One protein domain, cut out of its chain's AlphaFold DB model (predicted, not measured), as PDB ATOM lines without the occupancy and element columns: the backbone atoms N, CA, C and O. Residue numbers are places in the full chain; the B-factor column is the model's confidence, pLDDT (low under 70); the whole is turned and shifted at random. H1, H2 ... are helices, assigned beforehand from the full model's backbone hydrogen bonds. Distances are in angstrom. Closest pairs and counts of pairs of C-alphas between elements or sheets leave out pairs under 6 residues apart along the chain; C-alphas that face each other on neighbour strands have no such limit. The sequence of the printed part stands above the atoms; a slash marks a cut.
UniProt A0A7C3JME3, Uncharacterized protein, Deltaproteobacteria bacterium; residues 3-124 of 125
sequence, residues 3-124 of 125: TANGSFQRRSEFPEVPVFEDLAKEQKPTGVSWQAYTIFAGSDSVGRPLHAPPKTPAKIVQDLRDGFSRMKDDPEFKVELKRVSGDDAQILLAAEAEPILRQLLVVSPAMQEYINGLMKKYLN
ATOM      1  N   THR A   3     177.630 222.091  88.965       86.75
ATOM      2  CA  THR A   3     177.780 220.716  88.484       86.75
ATOM      3  C   THR A   3     178.386 219.812  89.561       86.75
ATOM      4  O   THR A   3     178.967 220.264  90.551       86.75
ATOM      5  N   ALA A   4     178.288 218.493  89.374       84.69
ATOM      6  CA  ALA A   4     178.794 217.500  90.330       84.69
ATOM      7  C   ALA A   4     180.317 217.581  90.592       84.69
ATOM      8  O   ALA A   4     180.790 217.063  91.596       84.69
ATOM      9  N   ASN A   5     181.077 218.233  89.710       82.88
ATOM     10  CA  ASN A   5     182.521 218.458  89.840       82.88
ATOM     11  C   ASN A   5     182.888 219.777  90.555       82.88
ATOM     12  O   ASN A   5     184.071 220.094  90.648       82.88
ATOM     13  N   GLY A   6     181.911 220.555  91.033       82.62
ATOM     14  CA  GLY A   6     182.166 221.801  91.763       82.62
ATOM     15  C   GLY A   6     182.468 223.018  90.897       82.62
ATOM     16  O   GLY A   6     183.016 224.000  91.401       82.62
ATOM     17  N   SER A   7     182.104 222.952  89.616       86.31
ATOM     18  CA  SER A   7     182.187 224.050  88.649       86.31
ATOM     19  C   SER A   7     180.808 224.583  88.270       86.31
ATOM     20  O   SER A   7     179.778 223.996  88.600       86.31
ATOM     21  N   PHE A   8     180.769 225.729  87.592       88.56
ATOM     22  CA  PHE A   8     179.511 226.343  87.175       88.56
ATOM     23  C   PHE A   8     179.351 226.231  85.663       88.56
ATOM     24  O   PHE A   8     180.167 226.737  84.903       88.56
ATOM     25  N   GLN A   9     178.261 225.610  85.213       88.81
ATOM     26  CA  GLN A   9     177.896 225.632  83.795       88.81
ATOM     27  C   GLN A   9     177.137 226.915  83.443       88.81
ATOM     28  O   GLN A   9     176.297 227.379  84.233       88.81
ATOM     29  N   ARG A  10     177.398 227.446  82.239       89.31
ATOM     30  CA  ARG A  10     176.607 228.526  81.629       89.31
ATOM     31  C   ARG A  10     175.143 228.105  81.512       89.31
ATOM     32  O   ARG A  10     174.833 226.920  81.387       89.31
ATOM     33  N   ARG A  11     174.242 229.081  81.582       84.12
ATOM     34  CA  ARG A  11     172.810 228.856  81.363       84.12
ATOM     35  C   ARG A  11     172.544 228.771  79.862       84.12
ATOM     36  O   ARG A  11     173.046 229.609  79.117       84.12
ATOM     37  N   SER A  12     171.764 227.784  79.429       85.38
ATOM     38  CA  SER A  12     171.382 227.603  78.020       85.38
ATOM     39  C   SER A  12     170.639 228.813  77.461       85.38
ATOM     40  O   SER A  12     170.774 229.134  76.287       85.38
ATOM     41  N   GLU A  13     169.894 229.507  78.317       83.75
ATOM     42  CA  GLU A  13     169.075 230.670  77.976       83.75
ATOM     43  C   GLU A  13     169.925 231.943  77.828       83.75
ATOM     44  O   GLU A  13     169.487 232.921  77.228       83.75
ATOM     45  N   PHE A  14     171.155 231.929  78.358       88.19
ATOM     46  CA  PHE A  14     172.086 233.058  78.362       88.19
ATOM     47  C   PHE A  14     173.512 232.600  78.000       88.19
ATOM     48  O   PHE A  14     174.423 232.718  78.825       88.19
ATOM     49  N   PRO A  15     173.736 232.070  76.782       87.75
ATOM     50  CA  PRO A  15     175.007 231.442  76.407       87.75
ATOM     51  C   PRO A  15     176.191 232.421  76.404       87.75
ATOM     52  O   PRO A  15     177.318 232.028  76.696       87.75
ATOM     53  N   GLU A  16     175.929 233.700  76.143       92.38
ATOM     54  CA  GLU A  16     176.950 234.754  76.105       92.38
ATOM     55  C   GLU A  16     177.331 235.278  77.497       92.38
ATOM     56  O   GLU A  16     178.314 236.005  77.642       92.38
ATOM     57  N   VAL A  17     176.566 234.933  78.539       92.06
ATOM     58  CA  VAL A  17     176.858 235.382  79.903       92.06
ATOM     59  C   VAL A  17     177.917 234.454  80.509       92.06
ATOM     60  O   VAL A  17     177.658 233.257  80.677       92.06
ATOM     61  N   PRO A  18     179.115 234.968  80.847       91.62
ATOM     62  CA  PRO A  18     180.171 234.146  81.417       91.62
ATOM     63  C   PRO A  18     179.804 233.683  82.827       91.62
ATOM     64  O   PRO A  18     179.117 234.382  83.577       91.62
ATOM     65  N   VAL A  19     180.323 232.522  83.222       91.19
ATOM     66  CA  VAL A  19     180.364 232.138  84.633       91.19
ATOM     67  C   VAL A  19     181.593 232.749  85.300       91.19
ATOM     68  O   VAL A  19     182.559 233.140  84.645       91.19
ATOM     69  N   PHE A  20     181.592 232.811  86.629       89.81
ATOM     70  CA  PHE A  20     182.713 233.369  87.388       89.81
ATOM     71  C   PHE A  20     184.058 232.715  87.049       89.81
ATOM     72  O   PHE A  20     185.071 233.401  86.988       89.81
ATOM     73  N   GLU A  21     184.071 231.408  86.782       88.88
ATOM     74  CA  GLU A  21     185.288 230.682  86.401       88.88
ATOM     75  C   GLU A  21     185.901 231.207  85.090       88.88
ATOM     76  O   GLU A  21     187.124 231.299  84.994       88.88
ATOM     77  N   ASP A  22     185.075 231.629  84.123       90.88
ATOM     78  CA  ASP A  22     185.548 232.225  82.865       90.88
ATOM     79  C   ASP A  22     186.243 233.577  83.098       90.88
ATOM     80  O   ASP A  22     187.162 233.953  82.364       90.88
ATOM     81  N   LEU A  23     185.784 234.317  84.112       91.69
ATOM     82  CA  LEU A  23     186.306 235.633  84.477       91.69
ATOM     83  C   LEU A  23     187.558 235.523  85.349       91.69
ATOM     84  O   LEU A  23     188.522 236.253  85.133       91.69
ATOM     85  N   ALA A  24     187.548 234.607  86.319       89.31
ATOM     86  CA  ALA A  24     188.627 234.442  87.284       89.31
ATOM     87  C   ALA A  24     189.887 233.832  86.655       89.31
ATOM     88  O   ALA A  24     190.992 234.210  87.041       89.31
ATOM     89  N   LYS A  25     189.745 232.926  85.674       87.38
ATOM     90  CA  LYS A  25     190.867 232.268  84.977       87.38
ATOM     91  C   LYS A  25     191.929 231.754  85.968       87.38
ATOM     92  O   LYS A  25     191.625 230.920  86.815       87.38
ATOM     93  N   GLU A  26     193.157 232.267  85.894       85.50
ATOM     94  CA  GLU A  26     194.287 231.901  86.763       85.50
ATOM     95  C   GLU A  26     194.136 232.395  88.210       85.50
ATOM     96  O   GLU A  26     194.754 231.848  89.118       85.50
ATOM     97  N   GLN A  27     193.287 233.397  88.451       87.88
ATOM     98  CA  GLN A  27     192.987 233.927  89.785       87.88
ATOM     99  C   GLN A  27     191.872 233.142  90.489       87.88
ATOM    100  O   GLN A  27     191.360 233.575  91.525       87.88
ATOM    101  N   LYS A  28     191.459 231.998  89.927       86.31
ATOM    102  CA  LYS A  28     190.447 231.136  90.531       86.31
ATOM    103  C   LYS A  28     190.892 230.732  91.948       86.31
ATOM    104  O   LYS A  28     191.978 230.167  92.103       86.31
ATOM    105  N   PRO A  29     190.064 230.980  92.982       86.00
ATOM    106  CA  PRO A  29     190.372 230.523  94.327       86.00
ATOM    107  C   PRO A  29     190.497 228.996  94.364       86.00
ATOM    108  O   PRO A  29     189.877 228.286  93.574       86.00
ATOM    109  N   THR A  30     191.262 228.483  95.323       89.38
ATOM    110  CA  THR A  30     191.396 227.042  95.577       89.38
ATOM    111  C   THR A  30     191.194 226.745  97.063       89.38
ATOM    112  O   THR A  30     191.217 227.642  97.906       89.38
ATOM    113  N   GLY A  31     190.957 225.477  97.403       90.12
ATOM    114  CA  GLY A  31     190.766 225.057  98.793       90.12
ATOM    115  C   GLY A  31     189.525 225.682  99.441       90.12
ATOM    116  O   GLY A  31     188.461 225.754  98.828       90.12
ATOM    117  N   VAL A  32     189.659 226.128 100.693       91.62
ATOM    118  CA  VAL A  32     188.527 226.595 101.516       91.62
ATOM    119  C   VAL A  32     187.829 227.830 100.940       91.62
ATOM    120  O   VAL A  32     186.614 227.948 101.046       91.62
ATOM    121  N   SER A  33     188.555 228.732 100.274       90.06
ATOM    122  CA  SER A  33     187.950 229.921  99.662       90.06
ATOM    123  C   SER A  33     187.093 229.565  98.447       90.06
ATOM    124  O   SER A  33     186.026 230.149  98.261       90.06
ATOM    125  N   TRP A  34     187.511 228.563  97.662       89.94
ATOM    126  CA  TRP A  34     186.691 228.021  96.578       89.94
ATOM    127  C   TRP A  34     185.447 227.334  97.122       89.94
ATOM    128  O   TRP A  34     184.350 227.610  96.656       89.94
ATOM    129  N   GLN A  35     185.597 226.510  98.161       89.25
ATOM    130  CA  GLN A  35     184.460 225.867  98.814       89.25
ATOM    131  C   GLN A  35     183.449 226.901  99.347       89.25
ATOM    132  O   GLN A  35     182.246 226.731  99.147       89.25
ATOM    133  N   ALA A  36     183.924 228.004  99.945       89.38
ATOM    134  CA  ALA A  36     183.086 229.119 100.400       89.38
ATOM    135  C   ALA A  36     182.250 229.688  99.257       89.38
ATOM    136  O   ALA A  36     181.035 229.856  99.368       89.38
ATOM    137  N   TYR A  37     182.941 229.984  98.156       89.25
ATOM    138  CA  TYR A  37     182.346 230.548  96.963       89.25
ATOM    139  C   TYR A  37     181.314 229.591  96.365       89.25
ATOM    140  O   TYR A  37     180.197 230.011  96.088       89.25
ATOM    141  N   THR A  38     181.644 228.305  96.226       89.88
ATOM    142  CA  THR A  38     180.736 227.284  95.694       89.88
ATOM    143  C   THR A  38     179.462 227.168  96.524       89.88
ATOM    144  O   THR A  38     178.384 227.101  95.942       89.88
ATOM    145  N   ILE A  39     179.550 227.190  97.859       88.19
ATOM    146  CA  ILE A  39     178.365 227.150  98.732       88.19
ATOM    147  C   ILE A  39     177.501 228.401  98.540       88.19
ATOM    148  O   ILE A  39     176.286 228.291  98.388       88.19
ATOM    149  N   PHE A  40     178.122 229.584  98.513       86.25
ATOM    150  CA  PHE A  40     177.399 230.850  98.404       86.25
ATOM    151  C   PHE A  40     176.775 231.053  97.018       86.25
ATOM    152  O   PHE A  40     175.587 231.323  96.907       86.25
ATOM    153  N   ALA A  41     177.556 230.893  95.950       88.56
ATOM    154  CA  ALA A  41     177.093 231.064  94.573       88.56
ATOM    155  C   ALA A  41     176.241 229.883  94.079       88.56
ATOM    156  O   ALA A  41     175.461 230.017  93.136       88.56
ATOM    157  N   GLY A  42     176.403 228.706  94.686       88.12
ATOM    158  CA  GLY A  42     175.683 227.488  94.336       88.12
ATOM    159  C   GLY A  42     174.391 227.274  95.118       88.12
ATOM    160  O   GLY A  42     173.694 226.313  94.806       88.12
ATOM    161  N   SER A  43     174.037 228.137  96.080       83.38
ATOM    162  CA  SER A  43     172.842 227.972  96.925       83.38
ATOM    163  C   SER A  43     171.562 227.775  96.111       83.38
ATOM    164  O   SER A  43     170.751 226.904  96.423       83.38
ATOM    165  N   ASP A  44     171.430 228.505  95.003       81.75
ATOM    166  CA  ASP A  44     170.272 228.417  94.107       81.75
ATOM    167  C   ASP A  44     170.195 227.076  93.358       81.75
ATOM    168  O   ASP A  44     169.140 226.711  92.846       81.75
ATOM    169  N   SER A  45     171.286 226.302  93.320       84.25
ATOM    170  CA  SER A  45     171.310 224.966  92.705       84.25
ATOM    171  C   SER A  45     170.701 223.882  93.604       84.25
ATOM    172  O   SER A  45     170.441 222.783  93.120       84.25
ATOM    173  N   VAL A  46     170.447 224.162  94.893       78.81
ATOM    174  CA  VAL A  46     169.746 223.231  95.802       78.81
ATOM    175  C   VAL A  46     168.259 223.136  95.454       78.81
ATOM    176  O   VAL A  46     167.663 222.065  95.567       78.81
ATOM    177  N   GLY A  47     167.654 224.249  95.027       82.56
ATOM    178  CA  GLY A  47     166.232 224.327  94.700       82.56
ATOM    179  C   GLY A  47     165.340 223.834  95.845       82.56
ATOM    180  O   GLY A  47     165.341 224.391  96.942       82.56
ATOM    181  N   ARG A  48     164.550 222.786  95.578       87.06
ATOM    182  CA  ARG A  48     163.599 222.175  96.523       87.06
ATOM    183  C   ARG A  48     163.874 220.670  96.649       87.06
ATOM    184  O   ARG A  48     163.205 219.880  95.982       87.06
ATOM    185  N   PRO A  49     164.868 220.256  97.449       88.69
ATOM    186  CA  PRO A  49     165.240 218.853  97.543       88.69
ATOM    187  C   PRO A  49     164.225 218.067  98.379       88.69
ATOM    188  O   PRO A  49     163.688 218.560  99.372       88.69
ATOM    189  N   LEU A  50     163.985 216.815  97.987       90.38
ATOM    190  CA  LEU A  50     163.207 215.858  98.768       90.38
ATOM    191  C   LEU A  50     164.153 214.900  99.490       90.38
ATOM    192  O   LEU A  50     165.070 214.338  98.890       90.38
ATOM    193  N   HIS A  51     163.906 214.691 100.782       90.56
ATOM    194  CA  HIS A  51     164.723 213.831 101.628       90.56
ATOM    195  C   HIS A  51     163.859 212.787 102.329       90.56
ATOM    196  O   HIS A  51     162.763 213.084 102.800       90.56
ATOM    197  N   ALA A  52     164.391 211.573 102.442       93.56
ATOM    198  CA  ALA A  52     163.865 210.560 103.344       93.56
ATOM    199  C   ALA A  52     164.666 210.583 104.661       93.56
ATOM    200  O   ALA A  52     165.870 210.864 104.630       93.56
ATOM    201  N   PRO A  53     164.047 210.266 105.811       95.44
ATOM    202  CA  PRO A  53     164.763 210.156 107.075       95.44
ATOM    203  C   PRO A  53     165.929 209.154 107.014       95.44
ATOM    204  O   PRO A  53     165.858 208.158 106.276       95.44
ATOM    205  N   PRO A  54     166.982 209.347 107.829       93.50
ATOM    206  CA  PRO A  54     168.026 208.345 107.994       93.50
ATOM    207  C   PRO A  54     167.433 206.981 108.360       93.50
ATOM    208  O   PRO A  54     166.472 206.901 109.122       93.50
ATOM    209  N   LYS A  55     168.037 205.902 107.849       95.81
ATOM    210  CA  LYS A  55     167.603 204.507 108.068       95.81
ATOM    211  C   LYS A  55     166.242 204.139 107.452       95.81
ATOM    212  O   LYS A  55     165.729 203.062 107.747       95.81
ATOM    213  N   THR A  56     165.681 204.969 106.567       97.69
ATOM    214  CA  THR A  56     164.553 204.549 105.719       97.69
ATOM    215  C   THR A  56     164.940 203.272 104.950       97.69
ATOM    216  O   THR A  56     166.013 203.251 104.340       97.69
ATOM    217  N   PRO A  57     164.117 202.203 104.969       98.25
ATOM    218  CA  PRO A  57     164.420 200.951 104.280       98.25
ATOM    219  C   PRO A  57     164.763 201.152 102.802       98.25
ATOM    220  O   PRO A  57     164.079 201.895 102.099       98.25
ATOM    221  N   ALA A  58     165.782 200.435 102.313       97.06
ATOM    222  CA  ALA A  58     166.290 200.584 100.946       97.06
ATOM    223  C   ALA A  58     165.192 200.434  99.881       97.06
ATOM    224  O   ALA A  58     165.157 201.202  98.923       97.06
ATOM    225  N   LYS A  59     164.250 199.505 100.089       97.81
ATOM    226  CA  LYS A  59     163.103 199.335  99.192       97.81
ATOM    227  C   LYS A  59     162.230 200.596  99.120       97.81
ATOM    228  O   LYS A  59     161.870 201.012  98.030       97.81
ATOM    229  N   ILE A  60     161.931 201.227 100.256       98.00
ATOM    230  CA  ILE A  60     161.112 202.448 100.298       98.00
ATOM    231  C   ILE A  60     161.842 203.599  99.596       98.00
ATOM    232  O   ILE A  60     161.236 204.342  98.832       98.00
ATOM    233  N   VAL A  61     163.157 203.723  99.806       97.44
ATOM    234  CA  VAL A  61     163.979 204.710  99.088       97.44
ATOM    235  C   VAL A  61     163.932 204.472  97.578       97.44
ATOM    236  O   VAL A  61     163.827 205.434  96.817       97.44
ATOM    237  N   GLN A  62     163.985 203.213  97.140       97.19
ATOM    238  CA  GLN A  62     163.880 202.873  95.724       97.19
ATOM    239  C   GLN A  62     162.499 203.226  95.160       97.19
ATOM    240  O   GLN A  62     162.428 203.912  94.147       97.19
ATOM    241  N   ASP A  63     161.419 202.866  95.859       98.00
ATOM    242  CA  ASP A  63     160.048 203.179  95.438       98.00
ATOM    243  C   ASP A  63     159.846 204.705  95.268       98.00
ATOM    244  O   ASP A  63     159.229 205.152  94.296       98.00
ATOM    245  N   LEU A  64     160.418 205.520  96.170       97.00
ATOM    246  CA  LEU A  64     160.402 206.988  96.076       97.00
ATOM    247  C   LEU A  64     161.188 207.506  94.864       97.00
ATOM    248  O   LEU A  64     160.701 208.381  94.145       97.00
ATOM    249  N   ARG A  65     162.391 206.973  94.620       96.44
ATOM    250  CA  ARG A  65     163.223 207.348  93.463       96.44
ATOM    251  C   ARG A  65     162.531 207.008  92.148       96.44
ATOM    252  O   ARG A  65     162.489 207.850  91.253       96.44
ATOM    253  N   ASP A  66     161.945 205.818  92.057       96.94
ATOM    254  CA  ASP A  66     161.226 205.364  90.868       96.94
ATOM    255  C   ASP A  66     159.977 206.216  90.621       96.94
ATOM    256  O   ASP A  66     159.693 206.596  89.486       96.94
ATOM    257  N   GLY A  67     159.241 206.559  91.684       96.44
ATOM    258  CA  GLY A  67     158.104 207.477  91.608       96.44
ATOM    259  C   GLY A  67     158.501 208.852  91.077       96.44
ATOM    260  O   GLY A  67     157.857 209.366  90.166       96.44
ATOM    261  N   PHE A  68     159.597 209.414  91.587       95.44
ATOM    262  CA  PHE A  68     160.103 210.710  91.141       95.44
ATOM    263  C   PHE A  68     160.612 210.672  89.693       95.44
ATOM    264  O   PHE A  68     160.384 211.615  88.939       95.44
ATOM    265  N   SER A  69     161.233 209.563  89.277       96.00
ATOM    266  CA  SER A  69     161.626 209.348  87.880       96.00
ATOM    267  C   SER A  69     160.413 209.337  86.952       96.00
ATOM    268  O   SER A  69     160.430 210.015  85.933       96.00
ATOM    269  N   ARG A  70     159.335 208.631  87.321       97.31
ATOM    270  CA  ARG A  70     158.090 208.635  86.534       97.31
ATOM    271  C   ARG A  70     157.449 210.021  86.484       97.31
ATOM    272  O   ARG A  70     157.043 210.455  85.415       97.31
ATOM    273  N   MET A  71     157.402 210.731  87.613       95.69
ATOM    274  CA  MET A  71     156.855 212.092  87.688       95.69
ATOM    275  C   MET A  71     157.635 213.075  86.807       95.69
ATOM    276  O   MET A  71     157.029 213.888  86.119       95.69
ATOM    277  N   LYS A  72     158.973 212.995  86.788       94.19
ATOM    278  CA  LYS A  72     159.820 213.828  85.917       94.19
ATOM    279  C   LYS A  72     159.438 213.682  84.444       94.19
ATOM    280  O   LYS A  72     159.553 214.654  83.699       94.19
ATOM    281  N   ASP A  73     159.000 212.494  84.035       94.38
ATOM    282  CA  ASP A  73     158.633 212.200  82.653       94.38
ATOM    283  C   ASP A  73     157.156 212.447  82.325       94.38
ATOM    284  O   ASP A  73     156.819 212.538  81.140       94.38
ATOM    285  N   ASP A  74     156.319 212.648  83.343       97.38
ATOM    286  CA  ASP A  74     154.878 212.841  83.220       97.38
ATOM    287  C   ASP A  74     154.521 214.126  82.432       97.38
ATOM    288  O   ASP A  74     155.003 215.218  82.764       97.38
ATOM    289  N   PRO A  75     153.698 214.035  81.366       96.56
ATOM    290  CA  PRO A  75     153.347 215.191  80.543       96.56
ATOM    291  C   PRO A  75     152.550 216.270  81.284       96.56
ATOM    292  O   PRO A  75     152.800 217.456  81.064       96.56
ATOM    293  N   GLU A  76     151.612 215.886  82.152       97.12
ATOM    294  CA  GLU A  76     150.787 216.838  82.904       97.12
ATOM    295  C   GLU A  76     151.650 217.591  83.916       97.12
ATOM    296  O   GLU A  76     151.584 218.819  84.013       97.12
ATOM    297  N   PHE A  77     152.551 216.871  84.591       95.38
ATOM    298  CA  PHE A  77     153.526 217.472  85.488       95.38
ATOM    299  C   PHE A  77     154.447 218.452  84.760       95.38
ATOM    300  O   PHE A  77     154.709 219.531  85.280       95.38
ATOM    301  N   LYS A  78     154.920 218.133  83.549       94.12
ATOM    302  CA  LYS A  78     155.764 219.051  82.761       94.12
ATOM    303  C   LYS A  78     155.033 220.348  82.410       94.12
ATOM    304  O   LYS A  78     155.632 221.421  82.503       94.12
ATOM    305  N   VAL A  79     153.757 220.263  82.028       95.19
ATOM    306  CA  VAL A  79     152.919 221.442  81.745       95.19
ATOM    307  C   VAL A  79     152.775 222.306  82.994       95.19
ATOM    308  O   VAL A  79     152.980 223.519  82.936       95.19
ATOM    309  N   GLU A  80     152.479 221.683  84.131       95.56
ATOM    310  CA  GLU A  80     152.288 222.394  85.391       95.56
ATOM    311  C   GLU A  80     153.599 222.979  85.936       95.56
ATOM    312  O   GLU A  80     153.638 224.132  86.366       95.56
ATOM    313  N   LEU A  81     154.702 222.231  85.851       93.50
ATOM    314  CA  LEU A  81     156.032 222.689  86.242       93.50
ATOM    315  C   LEU A  81     156.422 223.936  85.452       93.50
ATOM    316  O   LEU A  81     156.850 224.917  86.055       93.50
ATOM    317  N   LYS A  82     156.207 223.924  84.131       92.50
ATOM    318  CA  LYS A  82     156.449 225.080  83.264       92.50
ATOM    319  C   LYS A  82     155.591 226.279  83.675       92.50
ATOM    320  O   LYS A  82     156.091 227.394  83.783       92.50
ATOM    321  N   ARG A  83     154.304 226.054  83.955       94.81
ATOM    322  CA  ARG A  83     153.363 227.106  84.375       94.81
ATOM    323  C   ARG A  83     153.765 227.758  85.701       94.81
ATOM    324  O   ARG A  83     153.598 228.965  85.858       94.81
ATOM    325  N   VAL A  84     154.238 226.966  86.664       92.00
ATOM    326  CA  VAL A  84     154.540 227.429  88.028       92.00
ATOM    327  C   VAL A  84     155.969 227.945  88.168       92.00
ATOM    328  O   VAL A  84     156.195 228.928  88.869       92.00
ATOM    329  N   SER A  85     156.929 227.267  87.544       88.06
ATOM    330  CA  SER A  85     158.365 227.476  87.767       88.06
ATOM    331  C   SER A  85     159.087 228.089  86.568       88.06
ATOM    332  O   SER A  85     160.254 228.437  86.704       88.06
ATOM    333  N   GLY A  86     158.406 228.257  85.431       87.81
ATOM    334  CA  GLY A  86     158.988 228.800  84.207       87.81
ATOM    335  C   GLY A  86     159.682 227.753  83.336       87.81
ATOM    336  O   GLY A  86     159.684 226.553  83.621       87.81
ATOM    337  N   ASP A  87     160.258 228.237  82.239       84.38
ATOM    338  CA  ASP A  87     160.815 227.407  81.165       84.38
ATOM    339  C   ASP A  87     162.179 226.795  81.516       84.38
ATOM    340  O   ASP A  87     162.575 225.801  80.910       84.38
ATOM    341  N   ASP A  88     162.884 227.354  82.503       79.69
ATOM    342  CA  ASP A  88     164.208 226.912  82.952       79.69
ATOM    343  C   ASP A  88     164.155 225.946  84.147       79.69
ATOM    344  O   ASP A  88     165.191 225.575  84.708       79.69
ATOM    345  N   ALA A  89     162.957 225.505  84.540       85.56
ATOM    346  CA  ALA A  89     162.770 224.582  85.646       85.56
ATOM    347  C   ALA A  89     163.386 223.205  85.344       85.56
ATOM    348  O   ALA A  89     163.010 222.516  84.395       85.56
ATOM    349  N   GLN A  90     164.313 222.771  86.199       85.19
ATOM    350  CA  GLN A  90     164.993 221.484  86.068       85.19
ATOM    351  C   GLN A  90     164.680 220.568  87.247       85.19
ATOM    352  O   GLN A  90     164.691 220.976  88.407       85.19
ATOM    353  N   ILE A  91     164.446 219.295  86.933       90.38
ATOM    354  CA  ILE A  91     164.290 218.224  87.915       90.38
ATOM    355  C   ILE A  91     165.546 217.362  87.879       90.38
ATOM    356  O   ILE A  91     165.827 216.741  86.853       90.38
ATOM    357  N   LEU A  92     166.269 217.298  88.992       91.06
ATOM    358  CA  LEU A  92     167.427 216.422  89.154       91.06
ATOM    359  C   LEU A  92     167.004 215.135  89.859       91.06
ATOM    360  O   LEU A  92     166.321 215.180  90.885       91.06
ATOM    361  N   LEU A  93     167.414 213.986  89.324       93.94
ATOM    362  CA  LEU A  93     167.229 212.708  90.007       93.94
ATOM    363  C   LEU A  93     168.294 212.521  91.091       93.94
ATOM    364  O   LEU A  93     169.301 213.227  91.134       93.94
ATOM    365  N   ALA A  94     168.091 211.540  91.973       92.44
ATOM    366  CA  ALA A  94     168.958 211.325  93.135       92.44
ATOM    367  C   ALA A  94     170.456 211.236  92.779       92.44
ATOM    368  O   ALA A  94     171.274 211.824  93.479       92.44
ATOM    369  N   ALA A  95     170.808 210.552  91.683       91.81
ATOM    370  CA  ALA A  95     172.196 210.401  91.241       91.81
ATOM    371  C   ALA A  95     172.849 211.729  90.814       91.81
ATOM    372  O   ALA A  95     174.050 211.912  90.997       91.81
ATOM    373  N   GLU A  96     172.062 212.657  90.270       90.44
ATOM    374  CA  GLU A  96     172.522 213.978  89.831       90.44
ATOM    375  C   GLU A  96     172.550 214.966  91.006       90.44
ATOM    376  O   GLU A  96     173.499 215.731  91.168       90.44
ATOM    377  N   ALA A  97     171.521 214.918  91.858       91.25
ATOM    378  CA  ALA A  97     171.344 215.837  92.973       91.25
ATOM    379  C   ALA A  97     172.289 215.547  94.148       91.25
ATOM    380  O   ALA A  97     172.802 216.480  94.759       91.25
ATOM    381  N   GLU A  98     172.540 214.277  94.488       91.56
ATOM    382  CA  GLU A  98     173.357 213.906  95.651       91.56
ATOM    383  C   GLU A  98     174.753 214.558  95.679       91.56
ATOM    384  O   GLU A  98     175.091 215.155  96.706       91.56
ATOM    385  N   PRO A  99     175.579 214.509  94.614       91.19
ATOM    386  CA  PRO A  99     176.897 215.140  94.644       91.19
ATOM    387  C   PRO A  99     176.821 216.666  94.774       91.19
ATOM    388  O   PRO A  99     177.669 217.259  95.436       91.19
ATOM    389  N   ILE A 100     175.808 217.314  94.190       91.31
ATOM    390  CA  ILE A 100     175.587 218.764  94.317       91.31
ATOM    391  C   ILE A 100     175.204 219.102  95.763       91.31
ATOM    392  O   ILE A 100     175.830 219.947  96.401       91.31
ATOM    393  N   LEU A 101     174.231 218.381  96.323       90.94
ATOM    394  CA  LEU A 101     173.770 218.573  97.696       90.94
ATOM    395  C   LEU A 101     174.886 218.327  98.711       90.94
ATOM    396  O   LEU A 101     175.003 219.078  99.671       90.94
ATOM    397  N   ARG A 102     175.745 217.323  98.504       90.00
ATOM    398  CA  ARG A 102     176.897 217.086  99.386       90.00
ATOM    399  C   ARG A 102     177.871 218.257  99.385       90.00
ATOM    400  O   ARG A 102     178.332 218.640 100.451       90.00
ATOM    401  N   GLN A 103     178.155 218.843  98.224       89.12
ATOM    402  CA  GLN A 103     179.040 220.008  98.133       89.12
ATOM    403  C   GLN A 103     178.468 221.236  98.852       89.12
ATOM    404  O   GLN A 103     179.226 222.010  99.430       89.12
ATOM    405  N   LEU A 104     177.144 221.400  98.826       88.75
ATOM    406  CA  LEU A 104     176.466 222.580  99.363       88.75
ATOM    407  C   LEU A 104     176.091 222.453 100.844       88.75
ATOM    408  O   LEU A 104     176.126 223.440 101.572       88.75
ATOM    409  N   LEU A 105     175.733 221.249 101.299       87.25
ATOM    410  CA  LEU A 105     175.212 221.008 102.650       87.25
ATOM    411  C   LEU A 105     176.274 220.498 103.633       87.25
ATOM    412  O   LEU A 105     176.051 220.538 104.843       87.25
ATOM    413  N   VAL A 106     177.423 220.010 103.153       85.75
ATOM    414  CA  VAL A 106     178.510 219.543 104.024       85.75
ATOM    415  C   VAL A 106     179.503 220.676 104.257       85.75
ATOM    416  O   VAL A 106     180.385 220.944 103.443       85.75
ATOM    417  N   VAL A 107     179.374 221.326 105.414       84.75
ATOM    418  CA  VAL A 107     180.251 222.425 105.836       84.75
ATOM    419  C   VAL A 107     181.295 221.903 106.826       84.75
ATOM    420  O   VAL A 107     180.948 221.416 107.901       84.75
ATOM    421  N   SER A 108     182.581 222.002 106.476       87.50
ATOM    422  CA  SER A 108     183.689 221.620 107.364       87.50
ATOM    423  C   SER A 108     183.953 222.690 108.442       87.50
ATOM    424  O   SER A 108     183.626 223.859 108.226       87.50
ATOM    425  N   PRO A 109     184.595 222.355 109.579       92.12
ATOM    426  CA  PRO A 109     184.978 223.357 110.581       92.12
ATOM    427  C   PRO A 109     185.864 224.477 110.012       92.12
ATOM    428  O   PRO A 109     185.592 225.651 110.242       92.12
ATOM    429  N   ALA A 110     186.848 224.131 109.173       90.88
ATOM    430  CA  ALA A 110     187.709 225.110 108.501       90.88
ATOM    431  C   ALA A 110     186.910 226.081 107.613       90.88
ATOM    432  O   ALA A 110     187.230 227.266 107.523       90.88
ATOM    433  N   MET A 111     185.839 225.594 106.979       89.88
ATOM    434  CA  MET A 111     184.925 226.427 106.202       89.88
ATOM    435  C   MET A 111     184.134 227.389 107.103       89.88
ATOM    436  O   MET A 111     184.008 228.573 106.794       89.88
ATOM    437  N   GLN A 112     183.632 226.909 108.243       90.25
ATOM    438  CA  GLN A 112     182.926 227.763 109.203       90.25
ATOM    439  C   GLN A 112     183.834 228.884 109.723       90.25
ATOM    440  O   GLN A 112     183.434 230.046 109.722       90.25
ATOM    441  N   GLU A 113     185.070 228.559 110.102       93.88
ATOM    442  CA  GLU A 113     186.067 229.540 110.545       93.88
ATOM    443  C   GLU A 113     186.361 230.585 109.463       93.88
ATOM    444  O   GLU A 113     186.368 231.785 109.743       93.88
ATOM    445  N   TYR A 114     186.543 230.142 108.217       92.69
ATOM    446  CA  TYR A 114     186.802 231.032 107.092       92.69
ATOM    447  C   TYR A 114     185.643 232.010 106.844       92.69
ATOM    448  O   TYR A 114     185.871 233.216 106.736       92.69
ATOM    449  N   ILE A 115     184.396 231.519 106.801       89.69
ATOM    450  CA  ILE A 115     183.210 232.371 106.604       89.69
ATOM    451  C   ILE A 115     183.053 233.343 107.772       89.69
ATOM    452  O   ILE A 115     182.880 234.535 107.536       89.69
ATOM    453  N   ASN A 116     183.184 232.879 109.018       91.62
ATOM    454  CA  ASN A 116     183.108 233.750 110.194       91.62
ATOM    455  C   ASN A 116     184.171 234.861 110.146       91.62
ATOM    456  O   ASN A 116     183.884 236.013 110.468       91.62
ATOM    457  N   GLY A 117     185.383 234.545 109.682       93.94
ATOM    458  CA  GLY A 117     186.436 235.533 109.452       93.94
ATOM    459  C   GLY A 117     186.051 236.588 108.411       93.94
ATOM    460  O   GLY A 117     186.283 237.779 108.631       93.94
ATOM    461  N   LEU A 118     185.426 236.177 107.301       91.69
ATOM    462  CA  LEU A 118     184.916 237.100 106.281       91.69
ATOM    463  C   LEU A 118     183.785 237.985 106.822       91.69
ATOM    464  O   LEU A 118     183.833 239.202 106.629       91.69
ATOM    465  N   MET A 119     182.807 237.402 107.521       90.56
ATOM    466  CA  MET A 119     181.680 238.132 108.117       90.56
ATOM    467  C   MET A 119     182.172 239.198 109.101       90.56
ATOM    468  O   MET A 119     181.801 240.368 108.983       90.56
ATOM    469  N   LYS A 120     183.108 238.835 109.986       94.31
ATOM    470  CA  LYS A 120     183.687 239.767 110.956       94.31
ATOM    471  C   LYS A 120     184.456 240.897 110.279       94.31
ATOM    472  O   LYS A 120     184.354 242.045 110.700       94.31
ATOM    473  N   LYS A 121     185.234 240.580 109.239       94.56
ATOM    474  CA  LYS A 121     186.099 241.546 108.549       94.56
ATOM    475  C   LYS A 121     185.324 242.530 107.675       94.56
ATOM    476  O   LYS A 121     185.690 243.700 107.629       94.56
ATOM    477  N   TYR A 122     184.321 242.054 106.941       93.31
ATOM    478  CA  TYR A 122     183.667 242.838 105.888       93.31
ATOM    479  C   TYR A 122     182.248 243.282 106.237       93.31
ATOM    480  O   TYR A 122     181.751 244.225 105.629       93.31
ATOM    481  N   LEU A 123     181.590 242.619 107.192       90.25
ATOM    482  CA  LEU A 123     180.183 242.860 107.516       90.25
ATOM    483  C   LEU A 123     179.949 243.247 108.983       90.25
ATOM    484  O   LEU A 123     178.805 243.517 109.340       90.25
ATOM    485  N   ASN A 124     181.000 243.309 109.814       87.31
ATOM    486  CA  ASN A 124     180.921 243.587 111.257       87.31
ATOM    487  C   ASN A 124     179.876 242.709 111.980       87.31
ATOM    488  O   ASN A 124     179.170 243.182 112.873       87.31
TER     489      ASN A 124
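AT A GLANCE: This is residues 3 to 124 of the 125 residues of an uncharacterized protein of Deltaproteobacteria bacterium (UniProt A0A7C3JME3). Six helices are strung out as a loose, open model: the last part of H5, residues 100 to 105, packs steeply on H2 in the middle, and H6 packs on the first part of H2, its residues 116 to 123 sticking out with residue 124. At the other end H3 and H4 make a corner, while H1 sits off to one side after the long loop of residues 3 to 19. The printed part has 122 residues with six named helices, H1 to H6, and no named strand, class all helix. It is loose, with a radius of gyration of the C-alphas of 17.8 A and spans of 48 by 42 by 27 A.

HOW THE PARTS SIT: H1, residues 20 to 27, touches no helix. H2, residues 32 to 45, follows by a tight link. H3, residues 58 to 73, and H4, residues 75 to 85, are close but not clearly touching, about perpendicular at 82 degrees; their closest C-alphas, Met 71 and Phe 77, are 6.7 A apart. H5, residues 94 to 105, touches H2 with residues 100 to 105 alone, at a steep tilt of 52 degrees, opposite ways; the closest C-alphas, Ile 39 and Leu 104, are 5.0 A apart. Residues 110 to 115 of H6, residues 109 to 123, touch residues 32 to 36 of H2, the helices about perpendicular at 82 degrees; the closest C-alphas, Val 32 and Met 111, are 5.9 A apart. Every O i to N i+4 pair is within hydrogen-bond range in H3, H4 and H6, against 2 of 4 in H1, 8 of 10 in H2 and 6 of 8 in H5.

IN THESE COORDINATES: H1 begins at C-alpha 20 (182.713, 233.369, 87.388). H3 is 23.0 A long, H6 20.3 A and H2 19.4 A. H6 ends at C-alpha 123 (180.183, 242.860, 107.516).

THE WHOLE: The two C-alphas farthest apart, Pro 75 and Lys 121, are 50.5 A apart. The printed part has no cut, the link from H2 to H3 is long, and no printed residue is under 70 in pLDDT.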